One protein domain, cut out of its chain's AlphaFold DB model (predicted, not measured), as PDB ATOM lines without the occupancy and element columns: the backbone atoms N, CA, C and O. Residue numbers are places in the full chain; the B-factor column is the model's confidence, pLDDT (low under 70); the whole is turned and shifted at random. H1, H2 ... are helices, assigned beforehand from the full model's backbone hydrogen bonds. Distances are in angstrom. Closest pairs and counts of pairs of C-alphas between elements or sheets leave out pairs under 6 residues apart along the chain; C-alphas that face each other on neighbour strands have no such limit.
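This is residues 90 to 182 of the 429 residues of an uncharacterized protein of Eubacterium sp. CAG:115 (UniProt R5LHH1). What shape do these atoms make? One long helix, H5, runs the length of the domain, and H4 packs on it at a slant as a helical hairpin. Beyond H5's last residue H6 turns a corner, and H7 leads back towards the short H1 and H2; H3 lies by the first residues of H4. What is it built of? The printed part has 93 residues with seven named helices, H1 to H7 in order, and no named strand: all helix. It is compact, with a radius of gyration of the C-alphas of 14.2 A, and elongated in outline, 43 by 22 by 22 A.

What does the first helix meet? H1, residues 90 to 95, touches H4, residues 112 to 126, of which residues 121 to 125 alone touch H1; the closest C-alphas, of Val 93 and Val 121, are 5.8 A apart, and the lines are about perpendicular at 88 degrees. What are the next two near? H2, residues 98 to 102, is close to but not clearly touching H7, residues 178 to 182, the closest C-alphas, of Met 100 and Trp 179, being 6.6 A apart. H3, residues 106 to 110, is close to but not clearly touching H4, with the closest C-alphas, of Ile 108 and Phe 114, 6.5 A apart. What follows H4? H5, residues 133 to 160, forms a hairpin with H4 at a steep tilt of 42 degrees, opposite ways, the closest C-alphas, of Glu 113 and Phe 149, being 4.9 A apart. H6, residues 164 to 173, touches H7 only at the corner, the closest C-alphas, of Ile 171 and Gln 178, being 4.6 A apart. Are the backbones helical throughout? Every O i to N i+4 pair is within hydrogen-bond range in H1, H3, H4, H6 and H7, against 23 of 24 in H5 and 0 of 1 in H2, where 2 of 2 O i to N i+3 pairs are.

Where do the ends lie? H1 begins at C-alpha 90, (-37.053, 34.911, -28.233), and H7 ends at C-alpha 182, (-26.321, 41.351, -23.263). How long are the longer helices? H4 measures 21.4 A, H5 40.5 A with a kink of 26 degrees near residue 144, and H6 14.3 A.

How large is it? The two C-alphas farthest apart, of Ser 132 and Pro 162, are 43.6 A apart, and residues 129 to 134 stand free. Is anything cut, long or uncertain? The printed part has no cut and no long link, and no printed residue is under 70 in pLDDT.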
ATOM      1  N   ASP A  90     -36.705  33.537 -27.860       87.25
ATOM      2  CA  ASP A  90     -37.053  34.911 -28.233       87.25
ATOM      3  C   ASP A  90     -35.998  35.904 -27.718       87.25
ATOM      4  O   ASP A  90     -35.611  36.824 -28.432       87.25
ATOM      5  N   THR A  91     -35.500  35.689 -26.495       90.44
ATOM      6  CA  THR A  91     -34.484  36.539 -25.853       90.44
ATOM      7  C   THR A  91     -33.167  36.496 -26.618       90.44
ATOM      8  O   THR A  91     -32.640  37.531 -27.016       90.44
ATOM      9  N   VAL A  92     -32.648  35.293 -26.866       91.44
ATOM     10  CA  VAL A  92     -31.366  35.110 -27.548       91.44
ATOM     11  C   VAL A  92     -31.429  35.629 -28.981       91.44
ATOM     12  O   VAL A  92     -30.521  36.336 -29.406       91.44
ATOM     13  N   VAL A  93     -32.489  35.311 -29.730       90.38
ATOM     14  CA  VAL A  93     -32.626  35.744 -31.130       90.38
ATOM     15  C   VAL A  93     -32.728  37.268 -31.230       90.38
ATOM     16  O   VAL A  93     -32.128  37.860 -32.130       90.38
ATOM     17  N   ALA A  94     -33.440  37.912 -30.296       90.50
ATOM     18  CA  ALA A  94     -33.530  39.368 -30.240       90.50
ATOM     19  C   ALA A  94     -32.174  40.017 -29.916       90.50
ATOM     20  O   ALA A  94     -31.786  40.990 -30.566       90.50
ATOM     21  N   ASN A  95     -31.433  39.453 -28.959       92.75
ATOM     22  CA  ASN A  95     -30.239  40.089 -28.403       92.75
ATOM     23  C   ASN A  95     -28.935  39.740 -29.131       92.75
ATOM     24  O   ASN A  95     -27.988  40.522 -29.098       92.75
ATOM     25  N   TYR A  96     -28.857  38.587 -29.797       92.44
ATOM     26  CA  TYR A  96     -27.640  38.164 -30.484       92.44
ATOM     27  C   TYR A  96     -27.303  39.104 -31.641       92.44
ATOM     28  O   TYR A  96     -28.096  39.265 -32.567       92.44
ATOM     29  N   ASN A  97     -26.108  39.687 -31.644       88.00
ATOM     30  CA  ASN A  97     -25.593  40.518 -32.730       88.00
ATOM     31  C   ASN A  97     -24.275  39.920 -33.239       88.00
ATOM     32  O   ASN A  97     -23.421  39.559 -32.437       88.00
ATOM     33  N   SER A  98     -24.081  39.841 -34.560       84.69
ATOM     34  CA  SER A  98     -22.855  39.295 -35.159       84.69
ATOM     35  C   SER A  98     -21.580  40.005 -34.683       84.69
ATOM     36  O   SER A  98     -20.540  39.365 -34.587       84.69
ATOM     37  N   SER A  99     -21.657  41.291 -34.319       86.81
ATOM     38  CA  SER A  99     -20.529  42.018 -33.711       86.81
ATOM     39  C   SER A  99     -20.100  41.453 -32.349       86.81
ATOM     40  O   SER A  99     -18.908  41.445 -32.056       86.81
ATOM     41  N   MET A 100     -21.027  40.873 -31.571       89.44
ATOM     42  CA  MET A 100     -20.722  40.235 -30.281       89.44
ATOM     43  C   MET A 100     -19.800  39.027 -30.429       89.44
ATOM     44  O   MET A 100     -19.178  38.625 -29.455       89.44
ATOM     45  N   TYR A 101     -19.687  38.433 -31.624       89.44
ATOM     46  CA  TYR A 101     -18.776  37.312 -31.859       89.44
ATOM     47  C   TYR A 101     -17.339  37.649 -31.448       89.44
ATOM     48  O   TYR A 101     -16.633  36.789 -30.928       89.44
ATOM     49  N   ASN A 102     -16.921  38.901 -31.643       89.75
ATOM     50  CA  ASN A 102     -15.577  39.347 -31.299       89.75
ATOM     51  C   ASN A 102     -15.379  39.587 -29.797       89.75
ATOM     52  O   ASN A 102     -14.243  39.484 -29.342       89.75
ATOM     53  N   ASP A 103     -16.460  39.815 -29.047       90.81
ATOM     54  CA  ASP A 103     -16.439  40.008 -27.590       90.81
ATOM     55  C   ASP A 103     -16.365  38.671 -26.828       90.81
ATOM     56  O   ASP A 103     -16.003  38.629 -25.655       90.81
ATOM     57  N   ILE A 104     -16.718  37.557 -27.477       93.56
ATOM     58  CA  ILE A 104     -16.756  36.231 -26.845       93.56
ATOM     59  C   ILE A 104     -15.328  35.660 -26.753       93.56
ATOM     60  O   ILE A 104     -14.616  35.691 -27.750       93.56
ATOM     61  N   PRO A 105     -14.873  35.083 -25.629       94.12
ATOM     62  CA  PRO A 105     -13.558  34.436 -25.537       94.12
ATOM     63  C   PRO A 105     -13.323  33.343 -26.595       94.12
ATOM     64  O   PRO A 105     -14.259  32.650 -27.010       94.12
ATOM     65  N   LEU A 106     -12.073  33.175 -27.044       92.94
ATOM     66  CA  LEU A 106     -11.719  32.228 -28.114       92.94
ATOM     67  C   LEU A 106     -12.041  30.778 -27.739       92.94
ATOM     68  O   LEU A 106     -12.497  30.010 -28.583       92.94
ATOM     69  N   GLU A 107     -11.866  30.413 -26.473       92.44
ATOM     70  CA  GLU A 107     -12.173  29.087 -25.938       92.44
ATOM     71  C   GLU A 107     -13.659  28.756 -26.121       92.44
ATOM     72  O   GLU A 107     -14.012  27.658 -26.550       92.44
ATOM     73  N   ILE A 108     -14.527  29.739 -25.867       94.56
ATOM     74  CA  ILE A 108     -15.974  29.605 -26.035       94.56
ATOM     75  C   ILE A 108     -16.322  29.579 -27.523       94.56
ATOM     76  O   ILE A 108     -17.099  28.726 -27.945       94.56
ATOM     77  N   ARG A 109     -15.709  30.444 -28.347       93.94
ATOM     78  CA  ARG A 109     -15.922  30.451 -29.808       93.94
ATOM     79  C   ARG A 109     -15.580  29.116 -30.466       93.94
ATOM     80  O   ARG A 109     -16.252  28.701 -31.408       93.94
ATOM     81  N   ASN A 110     -14.534  28.459 -29.976       94.06
ATOM     82  CA  ASN A 110     -14.051  27.201 -30.528       94.06
ATOM     83  C   ASN A 110     -14.852  25.981 -30.054       94.06
ATOM     84  O   ASN A 110     -14.758  24.935 -30.705       94.06
ATOM     85  N   SER A 111     -15.651  26.120 -28.991       95.88
ATOM     86  CA  SER A 111     -16.527  25.063 -28.480       95.88
ATOM     87  C   SER A 111     -17.583  24.641 -29.507       95.88
ATOM     88  O   SER A 111     -18.091  25.452 -30.289       95.88
ATOM     89  N   GLU A 112     -17.913  23.354 -29.508       95.31
ATOM     90  CA  GLU A 112     -18.925  22.790 -30.403       95.31
ATOM     91  C   GLU A 112     -20.327  23.271 -30.001       95.31
ATOM     92  O   GLU A 112     -21.180  23.565 -30.841       95.31
ATOM     93  N   GLU A 113     -20.537  23.446 -28.698       95.56
ATOM     94  CA  GLU A 113     -21.756  23.969 -28.098       95.56
ATOM     95  C   GLU A 113     -22.086  25.366 -28.630       95.56
ATOM     96  O   GLU A 113     -23.219  25.622 -29.043       95.56
ATOM     97  N   PHE A 114     -21.095  26.266 -28.677       95.94
ATOM     98  CA  PHE A 114     -21.300  27.613 -29.203       95.94
ATOM     99  C   PHE A 114     -21.497  27.631 -30.717       95.94
ATOM    100  O   PHE A 114     -22.331  28.393 -31.204       95.94
ATOM    101  N   LYS A 115     -20.756  26.816 -31.479       95.12
ATOM    102  CA  LYS A 115     -20.879  26.770 -32.947       95.12
ATOM    103  C   LYS A 115     -22.280  26.350 -33.382       95.12
ATOM    104  O   LYS A 115     -22.882  27.037 -34.208       95.12
ATOM    105  N   ASN A 116     -22.814  25.289 -32.775       94.56
ATOM    106  CA  ASN A 116     -24.171  24.809 -33.045       94.56
ATOM    107  C   ASN A 116     -25.227  25.839 -32.631       94.56
ATOM    108  O   ASN A 116     -26.108  26.184 -33.418       94.56
ATOM    109  N   PHE A 117     -25.082  26.412 -31.433       95.19
ATOM    110  CA  PHE A 117     -25.935  27.502 -30.969       95.19
ATOM    111  C   PHE A 117     -25.925  28.702 -31.931       95.19
ATOM    112  O   PHE A 117     -26.983  29.184 -32.330       95.19
ATOM    113  N   LYS A 118     -24.744  29.177 -32.340       94.81
ATOM    114  CA  LYS A 118     -24.578  30.326 -33.237       94.81
ATOM    115  C   LYS A 118     -25.240  30.082 -34.591       94.81
ATOM    116  O   LYS A 118     -25.946  30.966 -35.072       94.81
ATOM    117  N   ALA A 119     -25.021  28.909 -35.187       93.25
ATOM    118  CA  ALA A 119     -25.599  28.556 -36.481       93.25
ATOM    119  C   ALA A 119     -27.134  28.645 -36.455       93.25
ATOM    120  O   ALA A 119     -27.734  29.288 -37.321       93.25
ATOM    121  N   ASP A 120     -27.755  28.086 -35.415       93.56
ATOM    122  CA  ASP A 120     -29.202  28.133 -35.232       93.56
ATOM    123  C   ASP A 120     -29.715  29.563 -35.003       93.56
ATOM    124  O   ASP A 120     -30.697  29.973 -35.625       93.56
ATOM    125  N   VAL A 121     -29.060  30.355 -34.143       93.31
ATOM    126  CA  VAL A 121     -29.482  31.742 -33.868       93.31
ATOM    127  C   VAL A 121     -29.381  32.606 -35.117       93.31
ATOM    128  O   VAL A 121     -30.308  33.358 -35.419       93.31
ATOM    129  N   GLU A 122     -28.283  32.502 -35.867       93.06
ATOM    130  CA  GLU A 122     -28.101  33.245 -37.116       93.06
ATOM    131  C   GLU A 122     -29.144  32.839 -38.161       93.06
ATOM    132  O   GLU A 122     -29.684  33.706 -38.856       93.06
ATOM    133  N   PHE A 123     -29.476  31.546 -38.247       92.62
ATOM    134  CA  PHE A 123     -30.546  31.061 -39.113       92.62
ATOM    135  C   PHE A 123     -31.905  31.642 -38.705       92.62
ATOM    136  O   PHE A 123     -32.602  32.224 -39.540       92.62
ATOM    137  N   LEU A 124     -32.271  31.533 -37.425       91.44
ATOM    138  CA  LEU A 124     -33.552  32.016 -36.906       91.44
ATOM    139  C   LEU A 124     -33.686  33.534 -37.053       91.44
ATOM    140  O   LEU A 124     -34.755  34.011 -37.430       91.44
ATOM    141  N   LYS A 125     -32.603  34.287 -36.830       89.81
ATOM    142  CA  LYS A 125     -32.597  35.745 -36.975       89.81
ATOM    143  C   LYS A 125     -32.818  36.175 -38.428       89.81
ATOM    144  O   LYS A 125     -33.617  37.077 -38.674       89.81
ATOM    145  N   LYS A 126     -32.183  35.498 -39.395       89.50
ATOM    146  CA  LYS A 126     -32.382  35.754 -40.837       89.50
ATOM    147  C   LYS A 126     -33.805  35.448 -41.316       89.50
ATOM    148  O   LYS A 126     -34.277  36.092 -42.245       89.50
ATOM    149  N   HIS A 127     -34.489  34.504 -40.672       89.00
ATOM    150  CA  HIS A 127     -35.847  34.078 -41.030       89.00
ATOM    151  C   HIS A 127     -36.907  34.592 -40.042       89.00
ATOM    152  O   HIS A 127     -37.980  33.998 -39.899       89.00
ATOM    153  N   THR A 128     -36.628  35.700 -39.348       82.50
ATOM    154  CA  THR A 128     -37.579  36.314 -38.412       82.50
ATOM    155  C   THR A 128     -38.886  36.661 -39.135       82.50
ATOM    156  O   THR A 128     -38.872  37.268 -40.200       82.50
ATOM    157  N   GLY A 129     -40.026  36.257 -38.568       78.56
ATOM    158  CA  GLY A 129     -41.356  36.468 -39.159       78.56
ATOM    159  C   GLY A 129     -41.799  35.397 -40.164       78.56
ATOM    160  O   GLY A 129     -42.967  35.377 -40.544       78.56
ATOM    161  N   GLN A 130     -40.923  34.466 -40.550       84.88
ATOM    162  CA  GLN A 130     -41.283  33.342 -41.415       84.88
ATOM    163  C   GLN A 130     -41.774  32.142 -40.594       84.88
ATOM    164  O   GLN A 130     -41.307  31.892 -39.482       84.88
ATOM    165  N   ASN A 131     -42.719  31.379 -41.148       81.12
ATOM    166  CA  ASN A 131     -43.335  30.232 -40.473       81.12
ATOM    167  C   ASN A 131     -43.321  28.965 -41.347       81.12
ATOM    168  O   ASN A 131     -44.331  28.272 -41.448       81.12
ATOM    169  N   SER A 132     -42.191  28.696 -42.009       88.94
ATOM    170  CA  SER A 132     -41.981  27.465 -42.780       88.94
ATOM    171  C   SER A 132     -41.646  26.281 -41.868       88.94
ATOM    172  O   SER A 132     -41.158  26.457 -40.746       88.94
ATOM    173  N   ASP A 133     -41.864  25.058 -42.355       88.12
ATOM    174  CA  ASP A 133     -41.564  23.837 -41.596       88.12
ATOM    175  C   ASP A 133     -40.077  23.724 -41.236       88.12
ATOM    176  O   ASP A 133     -39.733  23.294 -40.133       88.12
ATOM    177  N   LEU A 134     -39.192  24.212 -42.112       88.94
ATOM    178  CA  LEU A 134     -37.759  24.303 -41.835       88.94
ATOM    179  C   LEU A 134     -37.472  25.223 -40.637       88.94
ATOM    180  O   LEU A 134     -36.740  24.835 -39.730       88.94
ATOM    181  N   VAL A 135     -38.085  26.412 -40.586       87.69
ATOM    182  CA  VAL A 135     -37.913  27.356 -39.464       87.69
ATOM    183  C   VAL A 135     -38.432  26.760 -38.157       87.69
ATOM    184  O   VAL A 135     -37.798  26.917 -37.114       87.69
ATOM    185  N   ARG A 136     -39.555  26.032 -38.198       86.12
ATOM    186  CA  ARG A 136     -40.088  25.324 -37.024       86.12
ATOM    187  C   ARG A 136     -39.146  24.220 -36.547       86.12
ATOM    188  O   ARG A 136     -38.896  24.125 -35.349       86.12
ATOM    189  N   SER A 137     -38.598  23.433 -37.471       87.25
ATOM    190  CA  SER A 137     -37.629  22.376 -37.168       87.25
ATOM    191  C   SER A 137     -36.369  22.939 -36.503       87.25
ATOM    192  O   SER A 137     -35.997  22.500 -35.414       87.25
ATOM    193  N   VAL A 138     -35.779  23.994 -37.078       88.50
ATOM    194  CA  VAL A 138     -34.605  24.659 -36.489       88.50
ATOM    195  C   VAL A 138     -34.941  25.270 -35.132       88.50
ATOM    196  O   VAL A 138     -34.166  25.124 -34.197       88.50
ATOM    197  N   ARG A 139     -36.116  25.888 -34.956       87.06
ATOM    198  CA  ARG A 139     -36.541  26.422 -33.649       87.06
ATOM    199  C   ARG A 139     -36.662  25.328 -32.579       87.06
ATOM    200  O   ARG A 139     -36.305  25.562 -31.420       87.06
ATOM    201  N   ASN A 140     -37.144  24.143 -32.951       84.88
ATOM    202  CA  ASN A 140     -37.224  23.001 -32.042       84.88
ATOM    203  C   ASN A 140     -35.825  22.490 -31.666       84.88
ATOM    204  O   ASN A 140     -35.543  22.322 -30.480       84.88
ATOM    205  N   ASN A 141     -34.929  22.331 -32.645       86.81
ATOM    206  CA  ASN A 141     -33.541  21.910 -32.412       86.81
ATOM    207  C   ASN A 141     -32.751  22.936 -31.592       86.81
ATOM    208  O   ASN A 141     -32.036  22.568 -30.658       86.81
ATOM    209  N   PHE A 142     -32.962  24.223 -31.866       89.69
ATOM    210  CA  PHE A 142     -32.334  25.323 -31.150       89.69
ATOM    211  C   PHE A 142     -32.599  25.252 -29.648       89.69
ATOM    212  O   PHE A 142     -31.707  25.516 -28.852       89.69
ATOM    213  N   SER A 143     -33.799  24.833 -29.236       85.62
ATOM    214  CA  SER A 143     -34.117  24.686 -27.810       85.62
ATOM    215  C   SER A 143     -33.189  23.684 -27.106       85.62
ATOM    216  O   SER A 143     -32.863  23.869 -25.934       85.62
ATOM    217  N   ASN A 144     -32.730  22.645 -27.811       88.69
ATOM    218  CA  ASN A 144     -31.752  21.693 -27.291       88.69
ATOM    219  C   ASN A 144     -30.329  22.272 -27.310       88.69
ATOM    220  O   ASN A 144     -29.645  22.242 -26.287       88.69
ATOM    221  N   ASN A 145     -29.903  22.853 -28.434       92.19
ATOM    222  CA  ASN A 145     -28.562  23.432 -28.576       92.19
ATOM    223  C   ASN A 145     -28.329  24.601 -27.603       92.19
ATOM    224  O   ASN A 145     -27.277  24.690 -26.976       92.19
ATOM    225  N   GLU A 146     -29.338  25.445 -27.384       93.75
ATOM    226  CA  GLU A 146     -29.325  26.509 -26.378       93.75
ATOM    227  C   GLU A 146     -29.180  25.953 -24.965       93.75
ATOM    228  O   GLU A 146     -28.393  26.475 -24.177       93.75
ATOM    229  N   ARG A 147     -29.892  24.870 -24.638       89.38
ATOM    230  CA  ARG A 147     -29.782  24.219 -23.329       89.38
ATOM    231  C   ARG A 147     -28.380  23.661 -23.095       89.38
ATOM    232  O   ARG A 147     -27.850  23.814 -21.995       89.38
ATOM    233  N   ILE A 148     -27.789  23.029 -24.110       92.00
ATOM    234  CA  ILE A 148     -26.423  22.492 -24.061       92.00
ATOM    235  C   ILE A 148     -25.419  23.636 -23.869       92.00
ATOM    236  O   ILE A 148     -24.621  23.601 -22.931       92.00
ATOM    237  N   PHE A 149     -25.510  24.689 -24.685       95.44
ATOM    238  CA  PHE A 149     -24.626  25.848 -24.584       95.44
ATOM    239  C   PHE A 149     -24.761  26.581 -23.246       95.44
ATOM    240  O   PHE A 149     -23.764  26.933 -22.614       95.44
ATOM    241  N   ARG A 150     -25.983  26.740 -22.733       92.69
ATOM    242  CA  ARG A 150     -26.203  27.305 -21.400       92.69
ATOM    243  C   ARG A 150     -25.553  26.464 -20.311       92.69
ATOM    244  O   ARG A 150     -24.931  27.033 -19.420       92.69
ATOM    245  N   ALA A 151     -25.693  25.141 -20.361       91.00
ATOM    246  CA  ALA A 151     -25.073  24.255 -19.380       91.00
ATOM    247  C   ALA A 151     -23.540  24.362 -19.422       91.00
ATOM    248  O   ALA A 151     -22.892  24.392 -18.374       91.00
ATOM    249  N   TYR A 152     -22.962  24.487 -20.621       94.12
ATOM    250  CA  TYR A 152     -21.544  24.789 -20.800       94.12
ATOM    251  C   TYR A 152     -21.159  26.107 -20.105       94.12
ATOM    252  O   TYR A 152     -20.243  26.111 -19.281       94.12
ATOM    253  N   LEU A 153     -21.904  27.198 -20.331       94.31
ATOM    254  CA  LEU A 153     -21.645  28.480 -19.661       94.31
ATOM    255  C   LEU A 153     -21.791  28.383 -18.140       94.31
ATOM    256  O   LEU A 153     -20.900  28.823 -17.421       94.31
ATOM    257  N   GLN A 154     -22.858  27.762 -17.636       91.94
ATOM    258  CA  GLN A 154     -23.072  27.554 -16.199       91.94
ATOM    259  C   GLN A 154     -21.879  26.844 -15.546       91.94
ATOM    260  O   GLN A 154     -21.412  27.258 -14.486       91.94
ATOM    261  N   ASN A 155     -21.351  25.798 -16.189       89.38
ATOM    262  CA  ASN A 155     -20.185  25.071 -15.693       89.38
ATOM    263  C   ASN A 155     -18.913  25.925 -15.721       89.38
ATOM    264  O   ASN A 155     -18.128  25.874 -14.777       89.38
ATOM    265  N   THR A 156     -18.717  26.720 -16.773       91.81
ATOM    266  CA  THR A 156     -17.581  27.640 -16.889       91.81
ATOM    267  C   THR A 156     -17.625  28.719 -15.804       91.81
ATOM    268  O   THR A 156     -16.640  28.911 -15.092       91.81
ATOM    269  N   PHE A 157     -18.782  29.347 -15.583       91.19
ATOM    270  CA  PHE A 157     -18.970  30.315 -14.499       91.19
ATOM    271  C   PHE A 157     -18.772  29.680 -13.123       91.19
ATOM    272  O   PHE A 157     -18.108  30.268 -12.280       91.19
ATOM    273  N   ALA A 158     -19.288  28.471 -12.891       85.44
ATOM    274  CA  ALA A 158     -19.124  27.786 -11.611       85.44
ATOM    275  C   ALA A 158     -17.664  27.429 -11.283       85.44
ATOM    276  O   ALA A 158     -17.331  27.286 -10.110       85.44
ATOM    277  N   ARG A 159     -16.806  27.268 -12.300       86.69
ATOM    278  CA  ARG A 159     -15.364  27.020 -12.126       86.69
ATOM    279  C   ARG A 159     -14.584  28.302 -11.850       86.69
ATOM    280  O   ARG A 159     -13.673  28.272 -11.032       86.69
ATOM    281  N   ASN A 160     -14.940  29.391 -12.527       88.31
ATOM    282  CA  ASN A 160     -14.197  30.650 -12.460       88.31
ATOM    283  C   ASN A 160     -14.674  31.569 -11.325       88.31
ATOM    284  O   ASN A 160     -13.887  32.354 -10.811       88.31
ATOM    285  N   PHE A 161     -15.947  31.462 -10.931       91.88
ATOM    286  CA  PHE A 161     -16.609  32.354  -9.978       91.88
ATOM    287  C   PHE A 161     -17.469  31.539  -8.987       91.88
ATOM    288  O   PHE A 161     -18.580  31.089  -9.326       91.88
ATOM    289  N   PRO A 162     -16.955  31.296  -7.769       82.75
ATOM    290  CA  PRO A 162     -17.641  30.554  -6.715       82.75
ATOM    291  C   PRO A 162     -19.068  31.021  -6.388       82.75
ATOM    292  O   PRO A 162     -19.963  30.172  -6.327       82.75
ATOM    293  N   SER A 163     -19.298  32.329  -6.228       86.06
ATOM    294  CA  SER A 163     -20.574  32.888  -5.740       86.06
ATOM    295  C   SER A 163     -21.417  33.563  -6.831       86.06
ATOM    296  O   SER A 163     -20.891  34.029  -7.845       86.06
ATOM    297  N   ILE A 164     -22.738  33.674  -6.626       87.94
ATOM    298  CA  ILE A 164     -23.633  34.414  -7.546       87.94
ATOM    299  C   ILE A 164     -23.187  35.877  -7.687       87.94
ATOM    300  O   ILE A 164     -23.190  36.422  -8.791       87.94
ATOM    301  N   LYS A 165     -22.757  36.505  -6.584       89.94
ATOM    302  CA  LYS A 165     -22.291  37.900  -6.572       89.94
ATOM    303  C   LYS A 165     -21.062  38.103  -7.455       89.94
ATOM    304  O   LYS A 165     -21.039  39.042  -8.243       89.94
ATOM    305  N   GLU A 166     -20.073  37.215  -7.370       91.81
ATOM    306  CA  GLU A 166     -18.878  37.273  -8.222       91.81
ATOM    307  C   GLU A 166     -19.217  37.052  -9.695       91.81
ATOM    308  O   GLU A 166     -18.703  37.762 -10.556       91.81
ATOM    309  N   ARG A 167     -20.131  36.117  -9.994       94.38
ATOM    310  CA  ARG A 167     -20.600  35.879 -11.369       94.38
ATOM    311  C   ARG A 167     -21.255  37.126 -11.959       94.38
ATOM    312  O   ARG A 167     -20.966  37.487 -13.095       94.38
ATOM    313  N   LEU A 168     -22.121  37.791 -11.192       94.56
ATOM    314  CA  LEU A 168     -22.769  39.038 -11.605       94.56
ATOM    315  C   LEU A 168     -21.764  40.180 -11.763       94.56
ATOM    316  O   LEU A 168     -21.849  40.928 -12.736       94.56
ATOM    317  N   LEU A 169     -20.803  40.294 -10.844       94.81
ATOM    318  CA  LEU A 169     -19.741  41.293 -10.920       94.81
ATOM    319  C   LEU A 169     -18.918  41.111 -12.199       94.81
ATOM    320  O   LEU A 169     -18.770  42.066 -12.953       94.81
ATOM    321  N   ALA A 170     -18.487  39.883 -12.503       95.50
ATOM    322  CA  ALA A 170     -17.757  39.568 -13.728       95.50
ATOM    323  C   ALA A 170     -18.542  39.966 -14.985       95.50
ATOM    324  O   ALA A 170     -18.008  40.640 -15.860       95.50
ATOM    325  N   ILE A 171     -19.838  39.641 -15.053       96.25
ATOM    326  CA  ILE A 171     -20.690  40.033 -16.188       96.25
ATOM    327  C   ILE A 171     -20.803  41.562 -16.317       96.25
ATOM    328  O   ILE A 171     -20.977  42.068 -17.422       96.25
ATOM    329  N   LYS A 172     -20.708  42.322 -15.224       94.62
ATOM    330  CA  LYS A 172     -20.789  43.790 -15.262       94.62
ATOM    331  C   LYS A 172     -19.462  44.447 -15.627       94.62
ATOM    332  O   LYS A 172     -19.459  45.418 -16.382       94.62
ATOM    333  N   THR A 173     -18.347  43.950 -15.098       94.94
ATOM    334  CA  THR A 173     -17.064  44.669 -15.126       94.94
ATOM    335  C   THR A 173     -16.034  44.081 -16.081       94.94
ATOM    336  O   THR A 173     -15.162  44.814 -16.532       94.94
ATOM    337  N   ASP A 174     -16.107  42.785 -16.387       93.94
ATOM    338  CA  ASP A 174     -15.119  42.097 -17.220       93.94
ATOM    339  C   ASP A 174     -15.594  42.019 -18.677       93.94
ATOM    340  O   ASP A 174     -16.635  41.429 -18.992       93.94
ATOM    341  N   SER A 175     -14.811  42.600 -19.589       91.62
ATOM    342  CA  SER A 175     -15.106  42.616 -21.022       91.62
ATOM    343  C   SER A 175     -15.226  41.210 -21.619       91.62
ATOM    344  O   SER A 175     -16.011  41.021 -22.548       91.62
ATOM    345  N   ALA A 176     -14.549  40.208 -21.044       92.31
ATOM    346  CA  ALA A 176     -14.649  38.811 -21.464       92.31
ATOM    347  C   ALA A 176     -16.030  38.184 -21.182       92.31
ATOM    348  O   ALA A 176     -16.385  37.172 -21.796       92.31
ATOM    349  N   TRP A 177     -16.825  38.770 -20.277       95.06
ATOM    350  CA  TRP A 177     -18.108  38.220 -19.817       95.06
ATOM    351  C   TRP A 177     -19.306  39.149 -20.031       95.06
ATOM    352  O   TRP A 177     -20.444  38.680 -20.001       95.06
ATOM    353  N   GLN A 178     -19.094  40.436 -20.318       95.19
ATOM    354  CA  GLN A 178     -20.171  41.410 -20.555       95.19
ATOM    355  C   GLN A 178     -21.166  40.998 -21.648       95.19
ATOM    356  O   GLN A 178     -22.362  41.296 -21.559       95.19
ATOM    357  N   TRP A 179     -20.711  40.275 -22.674       95.50
ATOM    358  CA  TRP A 179     -21.584  39.757 -23.729       95.50
ATOM    359  C   TRP A 179     -22.657  38.794 -23.189       95.50
ATOM    360  O   TRP A 179     -23.740  38.718 -23.767       95.50
ATOM    361  N   VAL A 180     -22.405  38.108 -22.065       95.88
ATOM    362  CA  VAL A 180     -23.365  37.193 -21.428       95.88
ATOM    363  C   VAL A 180     -24.573  37.964 -20.913       95.88
ATOM    364  O   VAL A 180     -25.699  37.543 -21.153       95.88
ATOM    365  N   GLY A 181     -24.359  39.114 -20.267       94.50
ATOM    366  CA  GLY A 181     -25.445  39.967 -19.778       94.50
ATOM    367  C   GLY A 181     -26.275  40.574 -20.911       94.50
ATOM    368  O   GLY A 181     -27.490  40.698 -20.784       94.50
ATOM    369  N   LYS A 182     -25.635  40.882 -22.048       93.75
ATOM    370  CA  LYS A 182     -26.321  41.351 -23.263       93.75
ATOM    371  C   LYS A 182     -27.158  40.238 -23.901       93.75
ATOM    372  O   LYS A 182     -28.308  40.460 -24.259       93.75
TER     373      LYS A 182